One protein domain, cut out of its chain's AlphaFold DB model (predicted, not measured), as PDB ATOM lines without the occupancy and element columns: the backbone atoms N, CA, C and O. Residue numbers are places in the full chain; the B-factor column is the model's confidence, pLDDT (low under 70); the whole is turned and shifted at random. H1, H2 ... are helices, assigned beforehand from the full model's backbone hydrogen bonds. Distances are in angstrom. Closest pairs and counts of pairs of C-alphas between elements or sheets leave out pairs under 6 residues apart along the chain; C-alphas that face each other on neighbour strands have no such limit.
ATOM      1  N   GLU A  14      60.880 -28.105  90.264       88.56
ATOM      2  CA  GLU A  14      60.467 -26.934  91.048       88.56
ATOM      3  C   GLU A  14      59.848 -27.309  92.404       88.56
ATOM      4  O   GLU A  14      59.987 -26.580  93.388       88.56
ATOM      5  N   ALA A  15      59.157 -28.452  92.485       89.19
ATOM      6  CA  ALA A  15      58.650 -28.964  93.754       89.19
ATOM      7  C   ALA A  15      59.801 -29.430  94.651       89.19
ATOM      8  O   ALA A  15      59.838 -29.036  95.814       89.19
ATOM      9  N   VAL A  16      60.776 -30.154  94.089       90.62
ATOM     10  CA  VAL A  16      61.981 -30.601  94.808       90.62
ATOM     11  C   VAL A  16      62.789 -29.411  95.322       90.62
ATOM     12  O   VAL A  16      63.151 -29.371  96.495       90.62
ATOM     13  N   ALA A  17      63.024 -28.400  94.482       92.12
ATOM     14  CA  ALA A  17      63.777 -27.210  94.866       92.12
ATOM     15  C   ALA A  17      63.099 -26.443  96.014       92.12
ATOM     16  O   ALA A  17      63.750 -26.040  96.982       92.12
ATOM     17  N   ARG A  18      61.774 -26.272  95.932       94.25
ATOM     18  CA  ARG A  18      60.967 -25.600  96.958       94.25
ATOM     19  C   ARG A  18      60.928 -26.380  98.269       94.25
ATOM     20  O   ARG A  18      61.023 -25.773  99.335       94.25
ATOM     21  N   GLU A  19      60.796 -27.699  98.203       94.25
ATOM     22  CA  GLU A  19      60.799 -28.562  99.382       94.25
ATOM     23  C   GLU A  19      62.170 -28.581 100.064       94.25
ATOM     24  O   GLU A  19      62.249 -28.394 101.283       94.25
ATOM     25  N   ALA A  20      63.252 -28.717  99.289       93.12
ATOM     26  CA  ALA A  20      64.619 -28.661  99.797       93.12
ATOM     27  C   ALA A  20      64.892 -27.320 100.494       93.12
ATOM     28  O   ALA A  20      65.357 -27.301 101.634       93.12
ATOM     29  N   LEU A  21      64.513 -26.198  99.868       95.12
ATOM     30  CA  LEU A  21      64.631 -24.862 100.458       95.12
ATOM     31  C   LEU A  21      63.911 -24.761 101.808       95.12
ATOM     32  O   LEU A  21      64.497 -24.314 102.796       95.12
ATOM     33  N   ALA A  22      62.640 -25.170 101.854       95.06
ATOM     34  CA  ALA A  22      61.825 -25.093 103.062       95.06
ATOM     35  C   ALA A  22      62.378 -25.988 104.182       95.06
ATOM     36  O   ALA A  22      62.419 -25.587 105.349       95.06
ATOM     37  N   THR A  23      62.844 -27.187 103.832       94.44
ATOM     38  CA  THR A  23      63.397 -28.146 104.789       94.44
ATOM     39  C   THR A  23      64.731 -27.681 105.354       94.44
ATOM     40  O   THR A  23      64.895 -27.712 106.574       94.44
ATOM     41  N   VAL A  24      65.646 -27.179 104.522       92.81
ATOM     42  CA  VAL A  24      66.936 -26.631 104.975       92.81
ATOM     43  C   VAL A  24      66.720 -25.415 105.872       92.81
ATOM     44  O   VAL A  24      67.284 -25.351 106.962       92.81
ATOM     45  N   ALA A  25      65.863 -24.477 105.453       93.12
ATOM     46  CA  ALA A  25      65.542 -23.287 106.239       93.12
ATOM     47  C   ALA A  25      65.032 -23.668 107.638       93.12
ATOM     48  O   ALA A  25      65.528 -23.170 108.647       93.12
ATOM     49  N   ARG A  26      64.108 -24.631 107.712       95.00
ATOM     50  CA  ARG A  26      63.583 -25.145 108.981       95.00
ATOM     51  C   ARG A  26      64.649 -25.857 109.820       95.00
ATOM     52  O   ARG A  26      64.736 -25.595 111.015       95.00
ATOM     53  N   ARG A  27      65.442 -26.758 109.226       91.81
ATOM     54  CA  ARG A  27      66.442 -27.573 109.945       91.81
ATOM     55  C   ARG A  27      67.577 -26.727 110.510       91.81
ATOM     56  O   ARG A  27      67.979 -26.939 111.647       91.81
ATOM     57  N   LEU A  28      68.046 -25.747 109.742       91.12
ATOM     58  CA  LEU A  28      69.140 -24.861 110.137       91.12
ATOM     59  C   LEU A  28      68.666 -23.600 110.874       91.12
ATOM     60  O   LEU A  28      69.490 -22.750 111.202       91.12
ATOM     61  N   GLN A  29      67.357 -23.468 111.129       93.44
ATOM     62  CA  GLN A  29      66.744 -22.287 111.755       93.44
ATOM     63  C   GLN A  29      67.110 -20.981 111.024       93.44
ATOM     64  O   GLN A  29      67.424 -19.954 111.627       93.44
ATOM     65  N   LEU A  30      67.089 -21.031 109.694       92.00
ATOM     66  CA  LEU A  30      67.380 -19.919 108.796       92.00
ATOM     67  C   LEU A  30      66.107 -19.451 108.090       92.00
ATOM     68  O   LEU A  30      65.127 -20.181 107.961       92.00
ATOM     69  N   THR A  31      66.137 -18.230 107.558       95.38
ATOM     70  CA  THR A  31      65.096 -17.799 106.616       95.38
ATOM     71  C   THR A  31      65.347 -18.419 105.236       95.38
ATOM     72  O   THR A  31      66.513 -18.606 104.868       95.38
ATOM     73  N   PRO A  32      64.305 -18.661 104.417       93.88
ATOM     74  CA  PRO A  32      64.490 -19.058 103.020       93.88
ATOM     75  C   PRO A  32      65.418 -18.099 102.260       93.88
ATOM     76  O   PRO A  32      66.295 -18.533 101.522       93.88
ATOM     77  N   THR A  33      65.317 -16.793 102.525       94.44
ATOM     78  CA  THR A  33      66.196 -15.766 101.948       94.44
ATOM     79  C   THR A  33      67.669 -15.993 102.285       94.44
ATOM     80  O   THR A  33      68.532 -15.803 101.430       94.44
ATOM     81  N   SER A  34      67.985 -16.408 103.514       90.88
ATOM     82  CA  SER A  34      69.357 -16.727 103.927       90.88
ATOM     83  C   SER A  34      69.908 -17.939 103.174       90.88
ATOM     84  O   SER A  34      71.063 -17.913 102.757       90.88
ATOM     85  N   VAL A  35      69.080 -18.965 102.951       90.88
ATOM     86  CA  VAL A  35      69.460 -20.143 102.156       90.88
ATOM     87  C   VAL A  35      69.693 -19.750 100.697       90.88
ATOM     88  O   VAL A  35      70.739 -20.073 100.143       90.88
ATOM     89  N   THR A  36      68.800 -18.959 100.094       92.25
ATOM     90  CA  THR A  36      68.982 -18.443  98.726       92.25
ATOM     91  C   THR A  36      70.259 -17.612  98.588       92.25
ATOM     92  O   THR A  36      70.975 -17.751  97.600       92.25
ATOM     93  N   ARG A  37      70.595 -16.780  99.583       90.06
ATOM     94  CA  ARG A  37      71.858 -16.021  99.591       90.06
ATOM     95  C   ARG A  37      73.077 -16.933  99.652       90.06
ATOM     96  O   ARG A  37      74.029 -16.687  98.923       90.06
ATOM     97  N   ALA A  38      73.048 -17.985 100.471       87.94
ATOM     98  CA  ALA A  38      74.124 -18.974 100.495       87.94
ATOM     99  C   ALA A  38      74.261 -19.681  99.136       87.94
ATOM    100  O   ALA A  38      75.364 -19.779  98.604       87.94
ATOM    101  N   MET A  39      73.143 -20.078  98.517       88.38
ATOM    102  CA  MET A  39      73.150 -20.679  97.181       88.38
ATOM    103  C   MET A  39      73.719 -19.737  96.116       88.38
ATOM    104  O   MET A  39      74.477 -20.197  95.263       88.38
ATOM    105  N   ALA A  40      73.449 -18.432  96.196       88.19
ATOM    106  CA  ALA A  40      74.003 -17.437  95.273       88.19
ATOM    107  C   ALA A  40      75.542 -17.348  95.327       88.19
ATOM    108  O   ALA A  40      76.177 -16.970  94.341       88.19
ATOM    109  N   LEU A  41      76.153 -17.740  96.451       83.75
ATOM    110  CA  LEU A  41      77.609 -17.821  96.611       83.75
ATOM    111  C   LEU A  41      78.201 -19.130  96.066       83.75
ATOM    112  O   LEU A  41      79.417 -19.239  95.928       83.75
ATOM    113  N   SER A  42      77.371 -20.113  95.720       81.19
ATOM    114  CA  SER A  42      77.813 -21.399  95.174       81.19
ATOM    115  C   SER A  42      78.124 -21.333  93.669       81.19
ATOM    116  O   SER A  42      77.888 -20.322  92.998       81.19
ATOM    117  N   ALA A  43      78.649 -22.428  93.112       78.69
ATOM    118  CA  ALA A  43      78.835 -22.595  91.669       78.69
ATOM    119  C   ALA A  43      77.515 -22.774  90.896       78.69
ATOM    120  O   ALA A  43      77.468 -22.479  89.702       78.69
ATOM    121  N   TRP A  44      76.450 -23.221  91.569       84.56
ATOM    122  CA  TRP A  44      75.129 -23.411  90.963       84.56
ATOM    123  C   TRP A  44      74.282 -22.144  91.010       84.56
ATOM    124  O   TRP A  44      73.418 -21.956  90.168       84.56
ATOM    125  N   THR A  45      74.543 -21.225  91.944       86.88
ATOM    126  CA  THR A  45      73.763 -19.989  92.160       86.88
ATOM    127  C   THR A  45      72.330 -20.234  92.668       86.88
ATOM    128  O   THR A  45      71.845 -19.478  93.509       86.88
ATOM    129  N   THR A  46      71.654 -21.299  92.224       90.75
ATOM    130  CA  THR A  46      70.298 -21.692  92.633       90.75
ATOM    131  C   THR A  46      70.194 -23.194  92.913       90.75
ATOM    132  O   THR A  46      71.049 -23.988  92.519       90.75
ATOM    133  N   ILE A  47      69.125 -23.584  93.614       90.56
ATOM    134  CA  ILE A  47      68.806 -24.991  93.904       90.56
ATOM    135  C   ILE A  47      68.379 -25.716  92.619       90.56
ATOM    136  O   ILE A  47      68.818 -26.835  92.378       90.56
ATOM    137  N   ASP A  48      67.595 -25.067  91.753       89.44
ATOM    138  CA  ASP A  48      67.216 -25.616  90.444       89.44
ATOM    139  C   ASP A  48      68.428 -25.962  89.575       89.44
ATOM    140  O   ASP A  48      68.474 -27.039  88.979       89.44
ATOM    141  N   GLU A  49      69.426 -25.078  89.534       85.06
ATOM    142  CA  GLU A  49      70.648 -25.298  88.760       85.06
ATOM    143  C   GLU A  49      71.498 -26.433  89.350       85.06
ATOM    144  O   GLU A  49      72.104 -27.208  88.611       85.06
ATOM    145  N   MET A  50      71.497 -26.585  90.679       86.94
ATOM    146  CA  MET A  50      72.109 -27.737  91.346       86.94
ATOM    147  C   MET A  50      71.412 -29.036  90.945       86.94
ATOM    148  O   MET A  50      72.085 -29.997  90.580       86.94
ATOM    149  N   ILE A  51      70.076 -29.064  90.938       85.62
ATOM    150  CA  ILE A  51      69.325 -30.245  90.499       85.62
ATOM    151  C   ILE A  51      69.654 -30.565  89.038       85.62
ATOM    152  O   ILE A  51      69.953 -31.710  88.716       85.62
ATOM    153  N   LEU A  52      69.661 -29.569  88.150       81.06
ATOM    154  CA  LEU A  52      69.975 -29.767  86.734       81.06
ATOM    155  C   LEU A  52      71.370 -30.355  86.511       81.06
ATOM    156  O   LEU A  52      71.511 -31.345  85.791       81.06
ATOM    157  N   ARG A  53      72.392 -29.756  87.126       76.69
ATOM    158  CA  ARG A  53      73.794 -30.108  86.872       76.69
ATOM    159  C   ARG A  53      74.240 -31.361  87.612       76.69
ATOM    160  O   ARG A  53      74.986 -32.156  87.048       76.69
ATOM    161  N   GLU A  54      73.767 -31.558  88.840       77.38
ATOM    162  CA  GLU A  54      74.242 -32.647  89.703       77.38
ATOM    163  C   GLU A  54      73.306 -33.848  89.748       77.38
ATOM    164  O   GLU A  54      73.762 -34.944  90.061       77.38
ATOM    165  N   PHE A  55      72.020 -33.677  89.427       75.31
ATOM    166  CA  PHE A  55      71.015 -34.742  89.516       75.31
ATOM    167  C   PHE A  55      70.295 -35.020  88.185       75.31
ATOM    168  O   PHE A  55      69.792 -36.122  87.997       75.31
ATOM    169  N   GLY A  56      70.293 -34.074  87.240       67.19
ATOM    170  CA  GLY A  56      69.678 -34.219  85.915       67.19
ATOM    171  C   GLY A  56      70.591 -34.811  84.831       67.19
ATOM    172  O   GLY A  56      70.094 -35.202  83.778       67.19
ATOM    173  N   GLY A  57      71.906 -34.895  85.070       64.38
ATOM    174  CA  GLY A  57      72.900 -35.324  84.077       64.38
ATOM    175  C   GLY A  57      74.030 -36.213  84.628       64.38
ATOM    176  O   GLY A  57      73.994 -36.635  85.796       64.38
ATOM    177  N   PRO A  58      75.045 -36.536  83.794       58.16
ATOM    178  CA  PRO A  58      76.269 -37.181  84.261       58.16
ATOM    179  C   PRO A  58      76.977 -36.253  85.255       58.16
ATOM    180  O   PRO A  58      77.273 -35.109  84.933       58.16
ATOM    181  N   TYR A  59      77.216 -36.743  86.473       56.28
ATOM    182  CA  TYR A  59      77.833 -35.978  87.561       56.28
ATOM    183  C   TYR A  59      79.218 -35.445  87.156       56.28
ATOM    184  O   TYR A  59      80.099 -36.237  86.816       56.28
ATOM    185  N   LEU A  60      79.418 -34.124  87.217       54.78
ATOM    186  CA  LEU A  60      80.661 -33.461  86.783       54.78
ATOM    187  C   LEU A  60      81.595 -33.048  87.934       54.78
ATOM    188  O   LEU A  60      82.693 -32.555  87.674       54.78
ATOM    189  N   GLY A  61      81.204 -33.289  89.189       53.06
ATOM    190  CA  GLY A  61      82.006 -32.969  90.372       53.06
ATOM    191  C   GLY A  61      81.531 -31.723  91.121       53.06
ATOM    192  O   GLY A  61      81.125 -30.728  90.526       53.06
ATOM    193  N   TYR A  62      81.625 -31.784  92.450       55.72
ATOM    194  CA  TYR A  62      81.391 -30.667  93.365       55.72
ATOM    195  C   TYR A  62      82.546 -29.653  93.264       55.72
ATOM    196  O   TYR A  62      83.683 -29.979  93.603       55.72
ATOM    197  N   TYR A  63      82.261 -28.426  92.819       53.69
ATOM    198  CA  TYR A  63      83.223 -27.315  92.812       53.69
ATOM    199  C   TYR A  63      82.759 -26.233  93.797       53.69
ATOM    200  O   TYR A  63      81.959 -25.370  93.418       53.69
ATOM    201  N   PRO A  64      83.221 -26.237  95.060       53.50
ATOM    202  CA  PRO A  64      82.993 -25.095  95.931       53.50
ATOM    203  C   PRO A  64      83.761 -23.905  95.343       53.50
ATOM    204  O   PRO A  64      84.916 -24.036  94.928       53.50
ATOM    205  N   LYS A  65      83.130 -22.728  95.275       55.59
ATOM    206  CA  LYS A  65      83.867 -21.512  94.916       55.59
ATOM    207  C   LYS A  65      84.905 -21.241  96.007       55.59
ATOM    208  O   LYS A  65      84.583 -21.252  97.195       55.59
ATOM    209  N   VAL A  66      86.147 -20.989  95.594       45.88
ATOM    210  CA  VAL A  66      87.230 -20.564  96.489       45.88
ATOM    211  C   VAL A  66      86.767 -19.294  97.222       45.88
ATOM    212  O   VAL A  66      86.255 -18.382  96.575       45.88
ATOM    213  N   HIS A  67      86.934 -19.254  98.551       56.25
ATOM    214  CA  HIS A  67      86.532 -18.169  99.476       56.25
ATOM    215  C   HIS A  67      85.085 -18.161 100.003       56.25
ATOM    216  O   HIS A  67      84.646 -17.148 100.547       56.25
ATOM    217  N   MET A  68      84.341 -19.264  99.907       65.38
ATOM    218  CA  MET A  68      83.039 -19.353 100.575       65.38
ATOM    219  C   MET A  68      83.184 -19.483 102.101       65.38
ATOM    220  O   MET A  68      84.023 -20.236 102.591       65.38
ATOM    221  N   GLU A  69      82.359 -18.760 102.866       69.75
ATOM    222  CA  GLU A  69      82.311 -18.915 104.323       69.75
ATOM    223  C   GLU A  69      81.840 -20.331 104.707       69.75
ATOM    224  O   GLU A  69      80.862 -20.831 104.147       69.75
ATOM    225  N   ILE A  70      82.465 -20.937 105.726       68.44
ATOM    226  CA  ILE A  70      82.145 -22.288 106.247       68.44
ATOM    227  C   ILE A  70      80.637 -22.460 106.513       68.44
ATOM    228  O   ILE A  70      80.056 -23.523 106.296       68.44
ATOM    229  N   ARG A  71      79.964 -21.391 106.956       75.81
ATOM    230  CA  ARG A  71      78.521 -21.412 107.218       75.81
ATOM    231  C   ARG A  71      77.694 -21.565 105.940       75.81
ATOM    232  O   ARG A  71      76.683 -22.260 105.961       75.81
ATOM    233  N   SER A  72      78.097 -20.929 104.843       79.94
ATOM    234  CA  SER A  72      77.433 -21.077 103.544       79.94
ATOM    235  C   SER A  72      77.677 -22.460 102.951       79.94
ATOM    236  O   SER A  72      76.756 -23.037 102.381       79.94
ATOM    237  N   GLU A  73      78.867 -23.024 103.163       81.56
ATOM    238  CA  GLU A  73      79.190 -24.398 102.768       81.56
ATOM    239  C   GLU A  73      78.263 -25.420 103.431       81.56
ATOM    240  O   GLU A  73      77.658 -26.234 102.738       81.56
ATOM    241  N   ALA A  74      78.061 -25.312 104.749       84.56
ATOM    242  CA  ALA A  74      77.153 -26.191 105.484       84.56
ATOM    243  C   ALA A  74      75.700 -26.095 104.986       84.56
ATOM    244  O   ALA A  74      75.009 -27.106 104.877       84.56
ATOM    245  N   VAL A  75      75.237 -24.888 104.641       87.50
ATOM    246  CA  VAL A  75      73.897 -24.691 104.063       87.50
ATOM    247  C   VAL A  75      73.780 -25.386 102.706       87.50
ATOM    248  O   VAL A  75      72.776 -26.039 102.443       87.50
ATOM    249  N   ILE A  76      74.794 -25.262 101.849       87.25
ATOM    250  CA  ILE A  76      74.809 -25.873 100.513       87.25
ATOM    251  C   ILE A  76      74.868 -27.400 100.602       87.25
ATOM    252  O   ILE A  76      74.158 -28.067  99.855       87.25
ATOM    253  N   ALA A  77      75.673 -27.948 101.515       85.31
ATOM    254  CA  ALA A  77      75.736 -29.387 101.761       85.31
ATOM    255  C   ALA A  77      74.370 -29.934 102.209       85.31
ATOM    256  O   ALA A  77      73.871 -30.893 101.630       85.31
ATOM    257  N   GLU A  78      73.704 -29.256 103.148       90.19
ATOM    258  CA  GLU A  78      72.361 -29.649 103.583       90.19
ATOM    259  C   GLU A  78      71.337 -29.555 102.434       90.19
ATOM    260  O   GLU A  78      70.491 -30.434 102.296       90.19
ATOM    261  N   VAL A  79      71.410 -28.528 101.573       90.12
ATOM    262  CA  VAL A  79      70.549 -28.434 100.375       90.12
ATOM    263  C   VAL A  79      70.759 -29.641  99.463       90.12
ATOM    264  O   VAL A  79      69.783 -30.230  98.997       90.12
ATOM    265  N   PHE A  80      72.014 -30.021  99.232       88.25
ATOM    266  CA  PHE A  80      72.367 -31.172  98.411       88.25
ATOM    267  C   PHE A  80      71.790 -32.477  98.982       88.25
ATOM    268  O   PHE A  80      71.162 -33.244  98.251       88.25
ATOM    269  N   ASP A  81      71.925 -32.692 100.293       86.50
ATOM    270  CA  ASP A  81      71.382 -33.862 100.988       86.50
ATOM    271  C   ASP A  81      69.855 -33.940 100.877       86.50
ATOM    272  O   ASP A  81      69.302 -35.002 100.585       86.50
ATOM    273  N   GLN A  82      69.152 -32.814 101.048       89.81
ATOM    274  CA  GLN A  82      67.692 -32.794 100.932       89.81
ATOM    275  C   GLN A  82      67.208 -33.056  99.501       89.81
ATOM    276  O   GLN A  82      66.213 -33.757  99.321       89.81
ATOM    277  N   ILE A  83      67.917 -32.562  98.479       89.00
ATOM    278  CA  ILE A  83      67.621 -32.909  97.079       89.00
ATOM    279  C   ILE A  83      67.809 -34.413  96.857       89.00
ATOM    280  O   ILE A  83      66.944 -35.063  96.274       89.00
ATOM    281  N   ALA A  84      68.923 -34.971  97.329       84.94
ATOM    282  CA  ALA A  84      69.237 -36.385  97.172       84.94
ATOM    283  C   ALA A  84      68.184 -37.287  97.830       84.94
ATOM    284  O   ALA A  84      67.769 -38.284  97.239       84.94
ATOM    285  N   ILE A  85      67.710 -36.915  99.023       86.00
ATOM    286  CA  ILE A  85      66.608 -37.600  99.711       86.00
ATOM    287  C   ILE A  85      65.315 -37.493  98.894       86.00
ATOM    288  O   ILE A  85      64.676 -38.513  98.643       86.00
ATOM    289  N   ALA A  86      64.950 -36.289  98.443       86.88
ATOM    290  CA  ALA A  86      63.713 -36.049  97.698       86.88
ATOM    291  C   ALA A  86      63.668 -36.785  96.345       86.88
ATOM    292  O   ALA A  86      62.604 -37.211  95.902       86.88
ATOM    293  N   LEU A  87      64.822 -36.964  95.698       82.69
ATOM    294  CA  LEU A  87      64.951 -37.698  94.436       82.69
ATOM    295  C   LEU A  87      65.185 -39.205  94.620       82.69
ATOM    296  O   LEU A  87      65.251 -39.933  93.631       82.69
ATOM    297  N   GLY A  88      65.321 -39.689  95.859       79.31
ATOM    298  CA  GLY A  88      65.615 -41.094  96.139       79.31
ATOM    299  C   GLY A  88      67.026 -41.540  95.730       79.31
ATOM    300  O   GLY A  88      67.264 -42.739  95.595       79.31
ATOM    301  N   ASP A  89      67.973 -40.606  95.565       74.44
ATOM    302  CA  ASP A  89      69.383 -40.876  95.237       74.44
ATOM    303  C   ASP A  89      70.344 -40.391  96.349       74.44
ATOM    304  O   ASP A  89      71.199 -39.527  96.125       74.44
ATOM    305  N   PRO A  90      70.263 -40.956  97.574       63.12
ATOM    306  CA  PRO A  90      71.149 -40.590  98.681       63.12
ATOM    307  C   PRO A  90      72.615 -40.978  98.423       63.12
ATOM    308  O   PRO A  90      73.515 -40.506  99.113       63.12
ATOM    309  N   ARG A  91      72.891 -41.827  97.421       59.91
ATOM    310  CA  ARG A  91      74.262 -42.200  97.040       59.91
ATOM    311  C   ARG A  91      75.017 -41.032  96.416       59.91
ATOM    312  O   ARG A  91      76.237 -40.975  96.568       59.91
ATOM    313  N   ARG A  92      74.325 -40.097  95.753       62.19
ATOM    314  CA  ARG A  92      74.939 -38.838  95.307       62.19
ATOM    315  C   ARG A  92      75.313 -37.943  96.487       62.19
ATOM    316  O   ARG A  92      76.399 -37.372  96.453       62.19
ATOM    317  N   ALA A  93      74.480 -37.878  97.532       53.22
ATOM    318  CA  ALA A  93      74.761 -37.142  98.779       53.22
ATOM    319  C   ALA A  93      75.945 -37.719  99.566       53.22
ATOM    320  O   ALA A  93      76.777 -36.986 100.089       53.22
ATOM    321  N   LEU A  94      76.104 -39.044  99.560       47.81
ATOM    322  CA  LEU A  94      77.177 -39.752 100.266       47.81
ATOM    323  C   LEU A  94      78.594 -39.576  99.680       47.81
ATOM    324  O   LEU A  94      79.521 -40.248 100.134       47.81
ATOM    325  N   ARG A  95      78.836 -38.651  98.740       48.62
ATOM    326  CA  ARG A  95      80.204 -38.289  98.318       48.62
ATOM    327  C   ARG A  95      80.912 -37.348  99.309       48.62
ATOM    328  O   ARG A  95      81.625 -36.440  98.913       48.62
TER     329      ARG A  95
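Overview. This is residues 14 to 95 of the 112 residues of an uncharacterized protein of Hwanghaeicola aestuarii (UniProt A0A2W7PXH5). Long helix H4 is the core, crossed by H1 and H2; H3 packs on H1, short H5 on H4, and residues 56 to 69 loop round outside. The printed part, all helix, has 82 residues with five named helices, H1 to H5 in order. It is compact, radius of gyration of the C-alphas 11.5 A, spanning 29 by 28 by 20 A.

Along the chain. H1, residues 14 to 27, begins at C-alpha (60.467, -26.934, 91.048). H2 is residues 32 to 40, H3 47 to 55, H4 70 to 86, 24.5 A long, and H5 90 to 93, ending at C-alpha (74.761, -37.142, 98.779).

Arrangement. H4 touches H1 at a steep tilt of 51 degrees, closest C-alphas Gln 82 and Ala 20, 5.3 A. With residues 72 to 76 alone H4 touches H2, closest C-alphas Ser 72 and Ala 38, 5.0 A. In H1 to H4 every O i to N i+4 pair is within hydrogen-bond range; H5 is too short for one.

Size, cuts and confidence. The printed part has no cut. The H3 to H4 link is long. Residues 56 to 70 and 90 to 95 have pLDDT under 70.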